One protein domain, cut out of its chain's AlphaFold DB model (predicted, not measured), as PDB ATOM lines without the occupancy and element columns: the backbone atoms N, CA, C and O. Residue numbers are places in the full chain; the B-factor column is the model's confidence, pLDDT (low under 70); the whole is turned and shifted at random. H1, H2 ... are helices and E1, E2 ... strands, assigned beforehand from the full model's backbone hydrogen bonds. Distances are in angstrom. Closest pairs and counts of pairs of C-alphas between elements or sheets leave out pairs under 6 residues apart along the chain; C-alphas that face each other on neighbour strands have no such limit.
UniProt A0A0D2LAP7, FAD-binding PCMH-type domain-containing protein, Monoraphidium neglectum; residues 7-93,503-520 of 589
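AT A GLANCE: This is residues 7 to 93 and 503 to 520 of the 589 residues of the protein "FAD-binding PCMH-type domain-containing protein" of Monoraphidium neglectum (UniProt A0A0D2LAP7). A small parallel sheet, E2 E4 E3, has helix H1 along one face; E1 and unnamed residues 56 to 84 lie towards the other, with H2 off to one side. The 105 printed residues, under half in named elements, run E1, E2, H1, E3, E4, H2: mixed, compact, radius of gyration of the C-alphas 13.5 A, spans 34 by 30 by 22 A.

HOW THE PARTS SIT: E4, residues 85 to 91, is parallel to edge strands E2, residues 22 to 24 (N 24 to O 89, 2.9 A), and E3, residues 49 to 55 (N 53 to O 88, 3.0 A). H1, residues 29 to 46, is on this sheet in two layers, height 9.3 A; closest C-alphas Ala 43 and Leu 50, 5.7 A. E2, H1 and E3 form a split strand-helix-strand unit, two strands that run the same way with a helix between them in the chain and E4 between them in the sheet; its crossover is right-handed. Every O i to N i+4 pair in both helices is within hydrogen-bond range.

IN THESE COORDINATES: H1, 25.9 A long, begins at C-alpha 29 (115.740, 159.176, 258.183). E3 measures 19.4 A, E4 19.0 A. E1 is residues 17 to 19; H2, residues 512 to 519, ends at (129.949, 161.913, 229.364).

THE WHOLE: Residues 94 to 502 are cut out, a 24.7 A gap between C-alphas. E3 to E4 is a long link. Residues 7 to 15 and 74 to 82 have pLDDT under 70.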
ATOM      1  N   LEU A   7     133.744 171.651 253.917       56.81
ATOM      2  CA  LEU A   7     133.972 170.232 254.184       56.81
ATOM      3  C   LEU A   7     135.424 169.891 253.867       56.81
ATOM      4  O   LEU A   7     135.871 169.972 252.722       56.81
ATOM      5  N   LEU A   8     136.154 169.486 254.898       55.41
ATOM      6  CA  LEU A   8     137.560 169.121 254.782       55.41
ATOM      7  C   LEU A   8     137.710 167.619 254.537       55.41
ATOM      8  O   LEU A   8     137.084 166.816 255.233       55.41
ATOM      9  N   SER A   9     138.576 167.245 253.594       57.78
ATOM     10  CA  SER A   9     139.101 165.879 253.489       57.78
ATOM     11  C   SER A   9     140.005 165.557 254.690       57.78
ATOM     12  O   SER A   9     140.679 166.436 255.231       57.78
ATOM     13  N   ALA A  10     140.000 164.298 255.132       50.50
ATOM     14  CA  ALA A  10     140.772 163.814 256.276       50.50
ATOM     15  C   ALA A  10     142.263 163.670 256.010       50.50
ATOM     16  O   ALA A  10     143.044 163.702 256.958       50.50
ATOM     17  N   TYR A  11     142.657 163.525 254.742       51.38
ATOM     18  CA  TYR A  11     144.049 163.657 254.341       51.38
ATOM     19  C   TYR A  11     144.447 165.112 254.625       51.38
ATOM     20  O   TYR A  11     144.143 166.012 253.834       51.38
ATOM     21  N   ARG A  12     144.994 165.354 255.832       49.44
ATOM     22  CA  ARG A  12     145.220 166.675 256.443       49.44
ATOM     23  C   ARG A  12     146.227 167.472 255.640       49.44
ATOM     24  O   ARG A  12     147.413 167.519 255.941       49.44
ATOM     25  N   SER A  13     145.749 168.048 254.552       47.44
ATOM     26  CA  SER A  13     146.542 168.824 253.608       47.44
ATOM     27  C   SER A  13     145.640 169.611 252.645       47.44
ATOM     28  O   SER A  13     146.062 170.642 252.139       47.44
ATOM     29  N   GLY A  14     144.393 169.177 252.413       50.34
ATOM     30  CA  GLY A  14     143.488 169.867 251.487       50.34
ATOM     31  C   GLY A  14     143.603 169.387 250.040       50.34
ATOM     32  O   GLY A  14     143.431 170.195 249.137       50.34
ATOM     33  N   TYR A  15     143.850 168.085 249.813       61.97
ATOM     34  CA  TYR A  15     143.734 167.484 248.471       61.97
ATOM     35  C   TYR A  15     142.383 167.783 247.826       61.97
ATOM     36  O   TYR A  15     142.318 168.039 246.633       61.97
ATOM     37  N   VAL A  16     141.323 167.754 248.639       72.12
ATOM     38  CA  VAL A  16     139.962 168.093 248.237       72.12
ATOM     39  C   VAL A  16     139.354 169.016 249.286       72.12
ATOM     40  O   VAL A  16     139.286 168.659 250.467       72.12
ATOM     41  N   LEU A  17     138.916 170.200 248.858       74.25
ATOM     42  CA  LEU A  17     138.218 171.187 249.687       74.25
ATOM     43  C   LEU A  17     136.803 171.422 249.160       74.25
ATOM     44  O   LEU A  17     136.592 172.346 248.379       74.25
ATOM     45  N   CYS A  18     135.828 170.633 249.617       77.75
ATOM     46  CA  CYS A  18     134.451 170.833 249.175       77.75
ATOM     47  C   CYS A  18     133.801 172.020 249.896       77.75
ATOM     48  O   CYS A  18     133.917 172.181 251.113       77.75
ATOM     49  N   THR A  19     133.033 172.807 249.149       79.81
ATOM     50  CA  THR A  19     132.162 173.859 249.690       79.81
ATOM     51  C   THR A  19     130.703 173.557 249.368       79.81
ATOM     52  O   THR A  19     130.397 172.876 248.386       79.81
ATOM     53  N   ALA A  20     129.802 174.042 250.222       86.12
ATOM     54  CA  ALA A  20     128.363 173.992 249.995       86.12
ATOM     55  C   ALA A  20     127.695 175.294 250.463       86.12
ATOM     56  O   ALA A  20     128.126 175.905 251.442       86.12
ATOM     57  N   ASP A  21     126.613 175.705 249.802       89.31
ATOM     58  CA  ASP A  21     125.824 176.879 250.203       89.31
ATOM     59  C   ASP A  21     125.130 176.656 251.553       89.31
ATOM     60  O   ASP A  21     124.930 177.596 252.329       89.31
ATOM     61  N   ALA A  22     124.781 175.400 251.837       91.62
ATOM     62  CA  ALA A  22     124.184 174.968 253.086       91.62
ATOM     63  C   ALA A  22     124.738 173.627 253.571       91.62
ATOM     64  O   ALA A  22     125.109 172.756 252.783       91.62
ATOM     65  N   VAL A  23     124.729 173.456 254.892       93.06
ATOM     66  CA  VAL A  23     125.146 172.235 255.581       93.06
ATOM     67  C   VAL A  23     124.076 171.867 256.604       93.06
ATOM     68  O   VAL A  23     123.661 172.716 257.393       93.06
ATOM     69  N   VAL A  24     123.622 170.614 256.589       95.56
ATOM     70  CA  VAL A  24     122.624 170.077 257.526       95.56
ATOM     71  C   VAL A  24     123.145 168.777 258.125       95.56
ATOM     72  O   VAL A  24     123.727 167.961 257.419       95.56
ATOM     73  N   HIS A  25     122.908 168.578 259.420       96.44
ATOM     74  CA  HIS A  25     123.324 167.394 260.175       96.44
ATOM     75  C   HIS A  25     122.086 166.608 260.635       96.44
ATOM     76  O   HIS A  25     121.674 166.759 261.793       96.44
ATOM     77  N   PRO A  26     121.426 165.843 259.745       97.12
ATOM     78  CA  PRO A  26     120.232 165.097 260.121       97.12
ATOM     79  C   PRO A  26     120.572 163.990 261.126       97.12
ATOM     80  O   PRO A  26     121.573 163.290 260.983       97.12
ATOM     81  N   ALA A  27     119.717 163.803 262.128       96.62
ATOM     82  CA  ALA A  27     119.846 162.750 263.136       96.62
ATOM     83  C   ALA A  27     118.945 161.532 262.867       96.62
ATOM     84  O   ALA A  27     118.997 160.547 263.601       96.62
ATOM     85  N   SER A  28     118.110 161.581 261.826       98.25
ATOM     86  CA  SER A  28     117.209 160.486 261.465       98.25
ATOM     87  C   SER A  28     116.897 160.440 259.968       98.25
ATOM     88  O   SER A  28     117.147 161.390 259.217       98.25
ATOM     89  N   THR A  29     116.297 159.330 259.534       98.62
ATOM     90  CA  THR A  29     115.740 159.176 258.183       98.62
ATOM     91  C   THR A  29     114.693 160.254 257.874       98.62
ATOM     92  O   THR A  29     114.702 160.824 256.783       98.62
ATOM     93  N   THR A  30     113.842 160.597 258.846       98.62
ATOM     94  CA  THR A  30     112.812 161.638 258.702       98.62
ATOM     95  C   THR A  30     113.428 163.020 258.512       98.62
ATOM     96  O   THR A  30     113.109 163.689 257.534       98.62
ATOM     97  N   GLU A  31     114.374 163.413 259.372       98.56
ATOM     98  CA  GLU A  31     115.061 164.709 259.250       98.56
ATOM     99  C   GLU A  31     115.823 164.828 257.924       98.56
ATOM    100  O   GLU A  31     115.855 165.891 257.307       98.56
ATOM    101  N   THR A  32     116.407 163.723 257.445       98.69
ATOM    102  CA  THR A  32     117.074 163.677 256.134       98.69
ATOM    103  C   THR A  32     116.082 163.973 255.005       98.69
ATOM    104  O   THR A  32     116.354 164.805 254.138       98.69
ATOM    105  N   ALA A  33     114.909 163.337 255.026       98.75
ATOM    106  CA  ALA A  33     113.854 163.560 254.040       98.75
ATOM    107  C   ALA A  33     113.274 164.979 254.088       98.75
ATOM    108  O   ALA A  33     113.037 165.584 253.039       98.75
ATOM    109  N   GLU A  34     113.071 165.528 255.282       98.62
ATOM    110  CA  GLU A  34     112.606 166.903 255.472       98.62
ATOM    111  C   GLU A  34     113.622 167.925 254.958       98.62
ATOM    112  O   GLU A  34     113.238 168.873 254.267       98.62
ATOM    113  N   ALA A  35     114.915 167.710 255.216       98.31
ATOM    114  CA  ALA A  35     115.979 168.558 254.691       98.31
ATOM    115  C   ALA A  35     115.985 168.553 253.155       98.31
ATOM    116  O   ALA A  35     115.962 169.619 252.541       98.31
ATOM    117  N   ILE A  36     115.927 167.376 252.522       98.50
ATOM    118  CA  ILE A  36     115.887 167.260 251.054       98.50
ATOM    119  C   ILE A  36     114.686 168.026 250.477       98.50
ATOM    120  O   ILE A  36     114.864 168.859 249.587       98.50
ATOM    121  N   LYS A  37     113.480 167.829 251.026       98.62
ATOM    122  CA  LYS A  37     112.261 168.528 250.574       98.62
ATOM    123  C   LYS A  37     112.351 170.042 250.754       98.62
ATOM    124  O   LYS A  37     111.964 170.796 249.862       98.62
ATOM    125  N   THR A  38     112.892 170.489 251.885       98.50
ATOM    126  CA  THR A  38     113.054 171.915 252.204       98.50
ATOM    127  C   THR A  38     113.975 172.601 251.198       98.50
ATOM    128  O   THR A  38     113.640 173.660 250.665       98.50
ATOM    129  N   TYR A  39     115.121 171.990 250.897       98.06
ATOM    130  CA  TYR A  39     116.084 172.565 249.961       98.06
ATOM    131  C   TYR A  39     115.657 172.417 248.496       98.06
ATOM    132  O   TYR A  39     115.988 173.292 247.698       98.06
ATOM    133  N   ALA A  40     114.860 171.400 248.148       98.00
ATOM    134  CA  ALA A  40     114.195 171.314 246.846       98.00
ATOM    135  C   ALA A  40     113.236 172.489 246.623       98.00
ATOM    136  O   ALA A  40     113.379 173.214 245.641       98.00
ATOM    137  N   ALA A  41     112.347 172.764 247.582       98.06
ATOM    138  CA  ALA A  41     111.438 173.906 247.502       98.06
ATOM    139  C   ALA A  41     112.188 175.253 247.456       98.06
ATOM    140  O   ALA A  41     111.782 176.178 246.749       98.06
ATOM    141  N   LEU A  42     113.301 175.372 248.190       97.75
ATOM    142  CA  LEU A  42     114.143 176.568 248.166       97.75
ATOM    143  C   LEU A  42     114.838 176.764 246.812       97.75
ATOM    144  O   LEU A  42     114.883 177.894 246.322       97.75
ATOM    145  N   ALA A  43     115.370 175.697 246.214       96.94
ATOM    146  CA  ALA A  43     116.001 175.740 244.898       96.94
ATOM    147  C   ALA A  43     114.994 176.154 243.815       96.94
ATOM    148  O   ALA A  43     115.274 177.086 243.059       96.94
ATOM    149  N   ASP A  44     113.797 175.558 243.825       96.75
ATOM    150  CA  ASP A  44     112.710 175.899 242.902       96.75
ATOM    151  C   ASP A  44     112.297 177.374 243.050       96.75
ATOM    152  O   ASP A  44     112.215 178.102 242.060       96.75
ATOM    153  N   LYS A  45     112.142 177.869 244.289       97.50
ATOM    154  CA  LYS A  45     111.845 179.287 244.564       97.50
ATOM    155  C   LYS A  45     112.940 180.236 244.060       97.50
ATOM    156  O   LYS A  45     112.641 181.374 243.705       97.50
ATOM    157  N   GLN A  46     114.199 179.799 244.059       96.25
ATOM    158  CA  GLN A  46     115.339 180.582 243.569       96.25
ATOM    159  C   GLN A  46     115.593 180.415 242.063       96.25
ATOM    160  O   GLN A  46     116.490 181.075 241.541       96.25
ATOM    161  N   GLY A  47     114.859 179.534 241.372       95.81
ATOM    162  CA  GLY A  47     115.142 179.183 239.978       95.81
ATOM    163  C   GLY A  47     116.522 178.541 239.791       95.81
ATOM    164  O   GLY A  47     117.161 178.750 238.762       95.81
ATOM    165  N   LYS A  48     117.012 177.808 240.799       95.38
ATOM    166  CA  LYS A  48     118.328 177.155 240.795       95.38
ATOM    167  C   LYS A  48     118.198 175.642 240.697       95.38
ATOM    168  O   LYS A  48     117.241 175.057 241.194       95.38
ATOM    169  N   ALA A  49     119.211 174.992 240.133       95.06
ATOM    170  CA  ALA A  49     119.354 173.544 240.248       95.06
ATOM    171  C   ALA A  49     119.807 173.170 241.669       95.06
ATOM    172  O   ALA A  49     120.699 173.812 242.222       95.06
ATOM    173  N   LEU A  50     119.229 172.122 242.256       96.38
ATOM    174  CA  LEU A  50     119.674 171.592 243.546       96.38
ATOM    175  C   LEU A  50     120.772 170.545 243.345       96.38
ATOM    176  O   LEU A  50     120.622 169.643 242.520       96.38
ATOM    177  N   LYS A  51     121.841 170.629 244.142       96.56
ATOM    178  CA  LYS A  51     122.869 169.589 244.255       96.56
ATOM    179  C   LYS A  51     123.053 169.176 245.705       96.56
ATOM    180  O   LYS A  51     123.311 170.027 246.547       96.56
ATOM    181  N   ILE A  52     122.940 167.883 245.996       96.44
ATOM    182  CA  ILE A  52     123.064 167.335 247.349       96.44
ATOM    183  C   ILE A  52     124.173 166.294 247.381       96.44
ATOM    184  O   ILE A  52     124.227 165.421 246.518       96.44
ATOM    185  N   ARG A  53     125.017 166.328 248.414       94.88
ATOM    186  CA  ARG A  53     125.913 165.211 248.741       94.88
ATOM    187  C   ARG A  53     125.819 164.852 250.211       94.88
ATOM    188  O   ARG A  53     125.917 165.716 251.079       94.88
ATOM    189  N   MET A  54     125.647 163.559 250.469       94.19
ATOM    190  CA  MET A  54     125.836 162.983 251.794       94.19
ATOM    191  C   MET A  54     127.334 162.787 252.023       94.19
ATOM    192  O   MET A  54     128.018 162.192 251.191       94.19
ATOM    193  N   SER A  55     127.850 163.315 253.124       89.44
ATOM    194  CA  SER A  55     129.272 163.281 253.454       89.44
ATOM    195  C   SER A  55     129.466 163.355 254.971       89.44
ATOM    196  O   SER A  55     128.537 163.155 255.752       89.44
ATOM    197  N   ARG A  56     130.695 163.637 255.391       86.50
ATOM    198  CA  ARG A  56     131.086 163.941 256.763       86.50
ATOM    199  C   ARG A  56     132.222 164.952 256.756       86.50
ATOM    200  O   ARG A  56     132.935 165.085 255.762       86.50
ATOM    201  N   ASN A  57     132.462 165.576 257.900       81.75
ATOM    202  CA  ASN A  57     133.744 166.232 258.123       81.75
ATOM    203  C   ASN A  57     134.861 165.187 258.162       81.75
ATOM    204  O   ASN A  57     134.679 164.103 258.730       81.75
ATOM    205  N   LEU A  58     136.010 165.530 257.573       78.44
ATOM    206  CA  LEU A  58     137.154 164.632 257.429       78.44
ATOM    207  C   LEU A  58     136.749 163.366 256.650       78.44
ATOM    208  O   LEU A  58     136.886 162.233 257.118       78.44
ATOM    209  N   PHE A  59     136.182 163.556 255.456       81.25
ATOM    210  CA  PHE A  59     135.917 162.443 254.542       81.25
ATOM    211  C   PHE A  59     137.233 161.915 253.949       81.25
ATOM    212  O   PHE A  59     138.181 162.667 253.757       81.25
ATOM    213  N   HIS A  60     137.305 160.621 253.652       82.62
ATOM    214  CA  HIS A  60     138.526 159.970 253.161       82.62
ATOM    215  C   HIS A  60     138.401 159.686 251.662       82.62
ATOM    216  O   HIS A  60     138.089 158.569 251.259       82.62
ATOM    217  N   SER A  61     138.567 160.734 250.852       84.88
ATOM    218  CA  SER A  61     138.591 160.661 249.387       84.88
ATOM    219  C   SER A  61     139.594 161.670 248.834       84.88
ATOM    220  O   SER A  61     139.675 162.796 249.336       84.88
ATOM    221  N   SER A  62     140.329 161.258 247.804       83.19
ATOM    222  CA  SER A  62     141.230 162.079 246.980       83.19
ATOM    223  C   SER A  62     140.566 162.594 245.696       83.19
ATOM    224  O   SER A  62     141.043 163.571 245.131       83.19
ATOM    225  N   ALA A  63     139.445 161.997 245.277       88.00
ATOM    226  CA  ALA A  63     138.611 162.475 244.173       88.00
ATOM    227  C   ALA A  63     137.436 163.339 244.659       88.00
ATOM    228  O   ALA A  63     136.950 163.176 245.788       88.00
ATOM    229  N   ALA A  64     136.914 164.193 243.775       88.69
ATOM    230  CA  ALA A  64     135.862 165.172 244.064       88.69
ATOM    231  C   ALA A  64     134.427 164.604 244.171       88.69
ATOM    232  O   ALA A  64     133.471 165.366 244.317       88.69
ATOM    233  N   PHE A  65     134.221 163.278 244.149       91.56
ATOM    234  CA  PHE A  65     132.883 162.667 244.296       91.56
ATOM    235  C   PHE A  65     132.082 163.105 245.542       91.56
ATOM    236  O   PHE A  65     130.849 163.161 245.468       91.56
ATOM    237  N   PRO A  66     132.696 163.401 246.705       90.00
ATOM    238  CA  PRO A  66     131.961 163.909 247.865       90.00
ATOM    239  C   PRO A  66     131.501 165.366 247.724       90.00
ATOM    240  O   PRO A  66     130.658 165.803 248.506       90.00
ATOM    241  N   CYS A  67     132.029 166.121 246.757       87.88
ATOM    242  CA  CYS A  67     131.755 167.545 246.626       87.88
ATOM    243  C   CYS A  67     130.459 167.806 245.841       87.88
ATOM    244  O   CYS A  67     130.300 167.299 244.729       87.88
ATOM    245  N   PRO A  68     129.525 168.620 246.367       85.25
ATOM    246  CA  PRO A  68     128.247 168.857 245.699       85.25
ATOM    247  C   PRO A  68     128.346 169.745 244.455       85.25
ATOM    248  O   PRO A  68     127.550 169.568 243.536       85.25
ATOM    249  N   ASN A  69     129.295 170.684 244.403       83.44
ATOM    250  CA  ASN A  69     129.384 171.665 243.314       83.44
ATOM    251  C   ASN A  69     130.829 172.087 242.992       83.44
ATOM    252  O   ASN A  69     131.101 173.261 242.754       83.44
ATOM    253  N   GLN A  70     131.765 171.138 243.039       80.38
ATOM    254  CA  GLN A  70     133.175 171.382 242.740       80.38
ATOM    255  C   GLN A  70     133.599 170.609 241.493       80.38
ATOM    256  O   GLN A  70     133.297 169.424 241.365       80.38
ATOM    257  N   GLU A  71     134.275 171.298 240.575       76.50
ATOM    258  CA  GLU A  71     134.648 170.772 239.258       76.50
ATOM    259  C   GLU A  71     135.914 169.908 239.267       76.50
ATOM    260  O   GLU A  71     136.027 169.010 238.430       76.50
ATOM    261  N   VAL A  72     136.838 170.179 240.188       73.00
ATOM    262  CA  VAL A  72     138.140 169.508 240.325       73.00
ATOM    263  C   VAL A  72     138.493 169.343 241.793       73.00
ATOM    264  O   VAL A  72     138.179 170.212 242.604       73.00
ATOM    265  N   ALA A  73     139.140 168.240 242.143       70.50
ATOM    266  CA  ALA A  73     139.576 167.929 243.498       70.50
ATOM    267  C   ALA A  73     140.495 169.014 244.099       70.50
ATOM    268  O   ALA A  73     140.198 169.535 245.181       70.50
ATOM    269  N   MET A  74     141.574 169.381 243.398       67.50
ATOM    270  CA  MET A  74     142.673 170.171 243.968       67.50
ATOM    271  C   MET A  74     142.403 171.694 243.989       67.50
ATOM    272  O   MET A  74     142.093 172.281 242.952       67.50
ATOM    273  N   PRO A  75     142.624 172.396 245.123       54.28
ATOM    274  CA  PRO A  75     142.348 173.835 245.260       54.28
ATOM    275  C   PRO A  75     143.200 174.767 244.389       54.28
ATOM    276  O   PRO A  75     142.841 175.928 244.235       54.28
ATOM    277  N   ALA A  76     144.343 174.310 243.862       50.59
ATOM    278  CA  ALA A  76     145.191 175.127 242.987       50.59
ATOM    279  C   ALA A  76     144.535 175.381 241.617       50.59
ATOM    280  O   ALA A  76     144.779 176.415 240.994       50.59
ATOM    281  N   ALA A  77     143.626 174.495 241.201       50.03
ATOM    282  CA  ALA A  77     142.726 174.697 240.081       50.03
ATOM    283  C   ALA A  77     141.406 175.290 240.607       50.03
ATOM    284  O   ALA A  77     140.403 174.596 240.754       50.03
ATOM    285  N   VAL A  78     141.390 176.579 240.964       47.75
ATOM    286  CA  VAL A  78     140.147 177.239 241.404       47.75
ATOM    287  C   VAL A  78     139.221 177.445 240.200       47.75
ATOM    288  O   VAL A  78     139.147 178.537 239.636       47.75
ATOM    289  N   ASP A  79     138.472 176.410 239.826       53.72
ATOM    290  CA  ASP A  79     137.215 176.606 239.112       53.72
ATOM    291  C   ASP A  79     136.196 177.185 240.105       53.72
ATOM    292  O   ASP A  79     136.017 176.701 241.228       53.72
ATOM    293  N   LYS A  80     135.534 178.279 239.715       58.31
ATOM    294  CA  LYS A  80     134.445 178.857 240.512       58.31
ATOM    295  C   LYS A  80     133.270 177.865 240.531       58.31
ATOM    296  O   LYS A  80     132.969 177.309 239.476       58.31
ATOM    297  N   PRO A  81     132.569 177.683 241.671       63.69
ATOM    298  CA  PRO A  81     131.358 176.866 241.715       63.69
ATOM    299  C   PRO A  81     130.391 177.286 240.606       63.69
ATOM    300  O   PRO A  81     130.233 178.486 240.349       63.69
ATOM    301  N   ALA A  82     129.741 176.318 239.958       63.91
ATOM    302  CA  ALA A  82     128.814 176.615 238.875       63.91
ATOM    303  C   ALA A  82     127.701 177.556 239.371       63.91
ATOM    304  O   ALA A  82     127.015 177.269 240.359       63.91
ATOM    305  N   GLY A  83     127.534 178.696 238.694       74.62
ATOM    306  CA  GLY A  83     126.434 179.622 238.955       74.62
ATOM    307  C   GLY A  83     125.079 178.962 238.684       74.62
ATOM    308  O   GLY A  83     124.973 178.045 237.875       74.62
ATOM    309  N   GLY A  84     124.027 179.417 239.368       86.69
ATOM    310  CA  GLY A  84     122.681 178.848 239.200       86.69
ATOM    311  C   GLY A  84     122.446 177.515 239.924       86.69
ATOM    312  O   GLY A  84     121.400 176.899 239.733       86.69
ATOM    313  N   VAL A  85     123.376 177.088 240.783       92.00
ATOM    314  CA  VAL A  85     123.230 175.918 241.660       92.00
ATOM    315  C   VAL A  85     122.983 176.368 243.105       92.00
ATOM    316  O   VAL A  85     123.554 177.358 243.562       92.00
ATOM    317  N   LEU A  86     122.103 175.659 243.814       93.94
ATOM    318  CA  LEU A  86     122.030 175.636 245.272       93.94
ATOM    319  C   LEU A  86     122.627 174.306 245.736       93.94
ATOM    320  O   LEU A  86     122.101 173.241 245.414       93.94
ATOM    321  N   SER A  87     123.733 174.362 246.467       93.25
ATOM    322  CA  SER A  87     124.470 173.186 246.929       93.25
ATOM    323  C   SER A  87     124.227 172.903 248.413       93.25
ATOM    324  O   SER A  87     124.320 173.790 249.261       93.25
ATOM    325  N   LEU A  88     123.920 171.647 248.733       94.25
ATOM    326  CA  LEU A  88     123.646 171.162 250.081       94.25
ATOM    327  C   LEU A  88     124.587 170.009 250.433       94.25
ATOM    328  O   LEU A  88     124.662 169.001 249.727       94.25
ATOM    329  N   ALA A  89     125.246 170.128 251.577       94.25
ATOM    330  CA  ALA A  89     125.915 169.019 252.233       94.25
ATOM    331  C   ALA A  89     125.034 168.454 253.350       94.25
ATOM    332  O   ALA A  89     124.663 169.171 254.281       94.25
ATOM    333  N   LEU A  90     124.728 167.162 253.277       96.00
ATOM    334  CA  LEU A  90     124.136 166.412 254.379       96.00
ATOM    335  C   LEU A  90     125.271 165.707 255.123       96.00
ATOM    336  O   LEU A  90     125.949 164.857 254.548       96.00
ATOM    337  N   LEU A  91     125.516 166.077 256.377       94.88
ATOM    338  CA  LEU A  91     126.543 165.456 257.204       94.88
ATOM    339  C   LEU A  91     125.933 164.354 258.054       94.88
ATOM    340  O   LEU A  91     125.023 164.578 258.846       94.88
ATOM    341  N   ASN A  92     126.425 163.136 257.851       94.75
ATOM    342  CA  ASN A  92     125.867 161.945 258.477       94.75
ATOM    343  C   ASN A  92     126.392 161.690 259.894       94.75
ATOM    344  O   ASN A  92     126.083 160.661 260.477       94.75
ATOM    345  N   ASP A  93     127.147 162.615 260.478       93.75
ATOM    346  CA  ASP A  93     127.790 162.478 261.787       93.75
ATOM    347  C   ASP A  93     126.809 162.227 262.944       93.75
ATOM    348  O   ASP A  93     127.194 161.621 263.942       93.75
ATOM    349  N   VAL A 503     115.000 157.378 239.957       96.44
ATOM    350  CA  VAL A 503     114.811 157.947 241.307       96.44
ATOM    351  C   VAL A 503     115.374 159.363 241.447       96.44
ATOM    352  O   VAL A 503     114.942 160.117 242.315       96.44
ATOM    353  N   ASP A 504     116.289 159.754 240.561       97.56
ATOM    354  CA  ASP A 504     116.867 161.094 240.489       97.56
ATOM    355  C   ASP A 504     117.011 161.581 239.027       97.56
ATOM    356  O   ASP A 504     118.119 161.761 238.517       97.56
ATOM    357  N   PRO A 505     115.893 161.828 238.311       96.25
ATOM    358  CA  PRO A 505     115.925 162.261 236.909       96.25
ATOM    359  C   PRO A 505     116.544 163.652 236.706       96.25
ATOM    360  O   PRO A 505     116.914 164.006 235.587       96.25
ATOM    361  N   LYS A 506     116.645 164.461 237.770       95.69
ATOM    362  CA  LYS A 506     117.263 165.796 237.741       95.69
ATOM    363  C   LYS A 506     118.762 165.755 238.081       95.69
ATOM    364  O   LYS A 506     119.429 166.785 237.982       95.69
ATOM    365  N   GLY A 507     119.296 164.598 238.483       96.44
ATOM    366  CA  GLY A 507     120.687 164.440 238.904       96.44
ATOM    367  C   GLY A 507     121.041 165.290 240.127       96.44
ATOM    368  O   GLY A 507     122.128 165.868 240.171       96.44
ATOM    369  N   VAL A 508     120.134 165.419 241.093       97.38
ATOM    370  CA  VAL A 508     120.338 166.132 242.361       97.38
ATOM    371  C   VAL A 508     121.546 165.584 243.127       97.38
ATOM    372  O   VAL A 508     122.340 166.366 243.648       97.38
ATOM    373  N   PHE A 509     121.744 164.267 243.154       97.56
ATOM    374  CA  PHE A 509     122.860 163.621 243.855       97.56
ATOM    375  C   PHE A 509     124.114 163.415 242.993       97.56
ATOM    376  O   PHE A 509     125.130 162.927 243.501       97.56
ATOM    377  N   ALA A 510     124.064 163.794 241.711       95.94
ATOM    378  CA  ALA A 510     125.151 163.642 240.746       95.94
ATOM    379  C   ALA A 510     126.187 164.783 240.845       95.94
ATOM    380  O   ALA A 510     125.888 165.901 240.389       95.94
ATOM    381  N   PRO A 511     127.406 164.524 241.377       93.00
ATOM    382  CA  PRO A 511     128.468 165.525 241.441       93.00
ATOM    383  C   PRO A 511     129.059 165.818 240.046       93.00
ATOM    384  O   PRO A 511     128.919 164.994 239.135       93.00
ATOM    385  N   PRO A 512     129.759 166.952 239.850       91.62
ATOM    386  CA  PRO A 512     130.375 167.294 238.564       91.62
ATOM    387  C   PRO A 512     131.291 166.202 237.993       91.62
ATOM    388  O   PRO A 512     131.129 165.820 236.834       91.62
ATOM    389  N   LEU A 513     132.161 165.607 238.819       92.88
ATOM    390  CA  LEU A 513     133.049 164.517 238.394       92.88
ATOM    391  C   LEU A 513     132.288 163.297 237.848       92.88
ATOM    392  O   LEU A 513     132.709 162.689 236.865       92.88
ATOM    393  N   TRP A 514     131.136 162.957 238.437       95.44
ATOM    394  CA  TRP A 514     130.282 161.890 237.908       95.44
ATOM    395  C   TRP A 514     129.758 162.231 236.513       95.44
ATOM    396  O   TRP A 514     129.784 161.389 235.618       95.44
ATOM    397  N   ASN A 515     129.332 163.478 236.297       94.50
ATOM    398  CA  ASN A 515     128.851 163.915 234.988       94.50
ATOM    399  C   ASN A 515     129.960 163.843 233.931       94.50
ATOM    400  O   ASN A 515     129.690 163.384 232.819       94.50
ATOM    401  N   LYS A 516     131.197 164.225 234.284       94.75
ATOM    402  CA  LYS A 516     132.374 164.076 233.413       94.75
ATOM    403  C   LYS A 516     132.625 162.610 233.069       94.75
ATOM    404  O   LYS A 516     132.710 162.270 231.893       94.75
ATOM    405  N   LEU A 517     132.627 161.724 234.068       95.38
ATOM    406  CA  LEU A 517     132.798 160.279 233.874       95.38
ATOM    407  C   LEU A 517     131.732 159.699 232.929       95.38
ATOM    408  O   LEU A 517     132.065 158.973 231.990       95.38
ATOM    409  N   VAL A 518     130.451 160.024 233.140       95.56
ATOM    410  CA  VAL A 518     129.341 159.513 232.314       95.56
ATOM    411  C   VAL A 518     129.444 160.002 230.872       95.56
ATOM    412  O   VAL A 518     129.249 159.207 229.946       95.56
ATOM    413  N   LYS A 519     129.762 161.288 230.682       95.75
ATOM    414  CA  LYS A 519     129.949 161.913 229.364       95.75
ATOM    415  C   LYS A 519     131.285 161.557 228.709       95.75
ATOM    416  O   LYS A 519     131.473 161.899 227.549       95.75
ATOM    417  N   GLN A 520     132.180 160.878 229.435       95.19
ATOM    418  CA  GLN A 520     133.571 160.645 229.037       95.19
ATOM    419  C   GLN A 520     134.285 161.955 228.673       95.19
ATOM    420  O   GLN A 520     135.075 162.015 227.733       95.19
TER     421      GLN A 520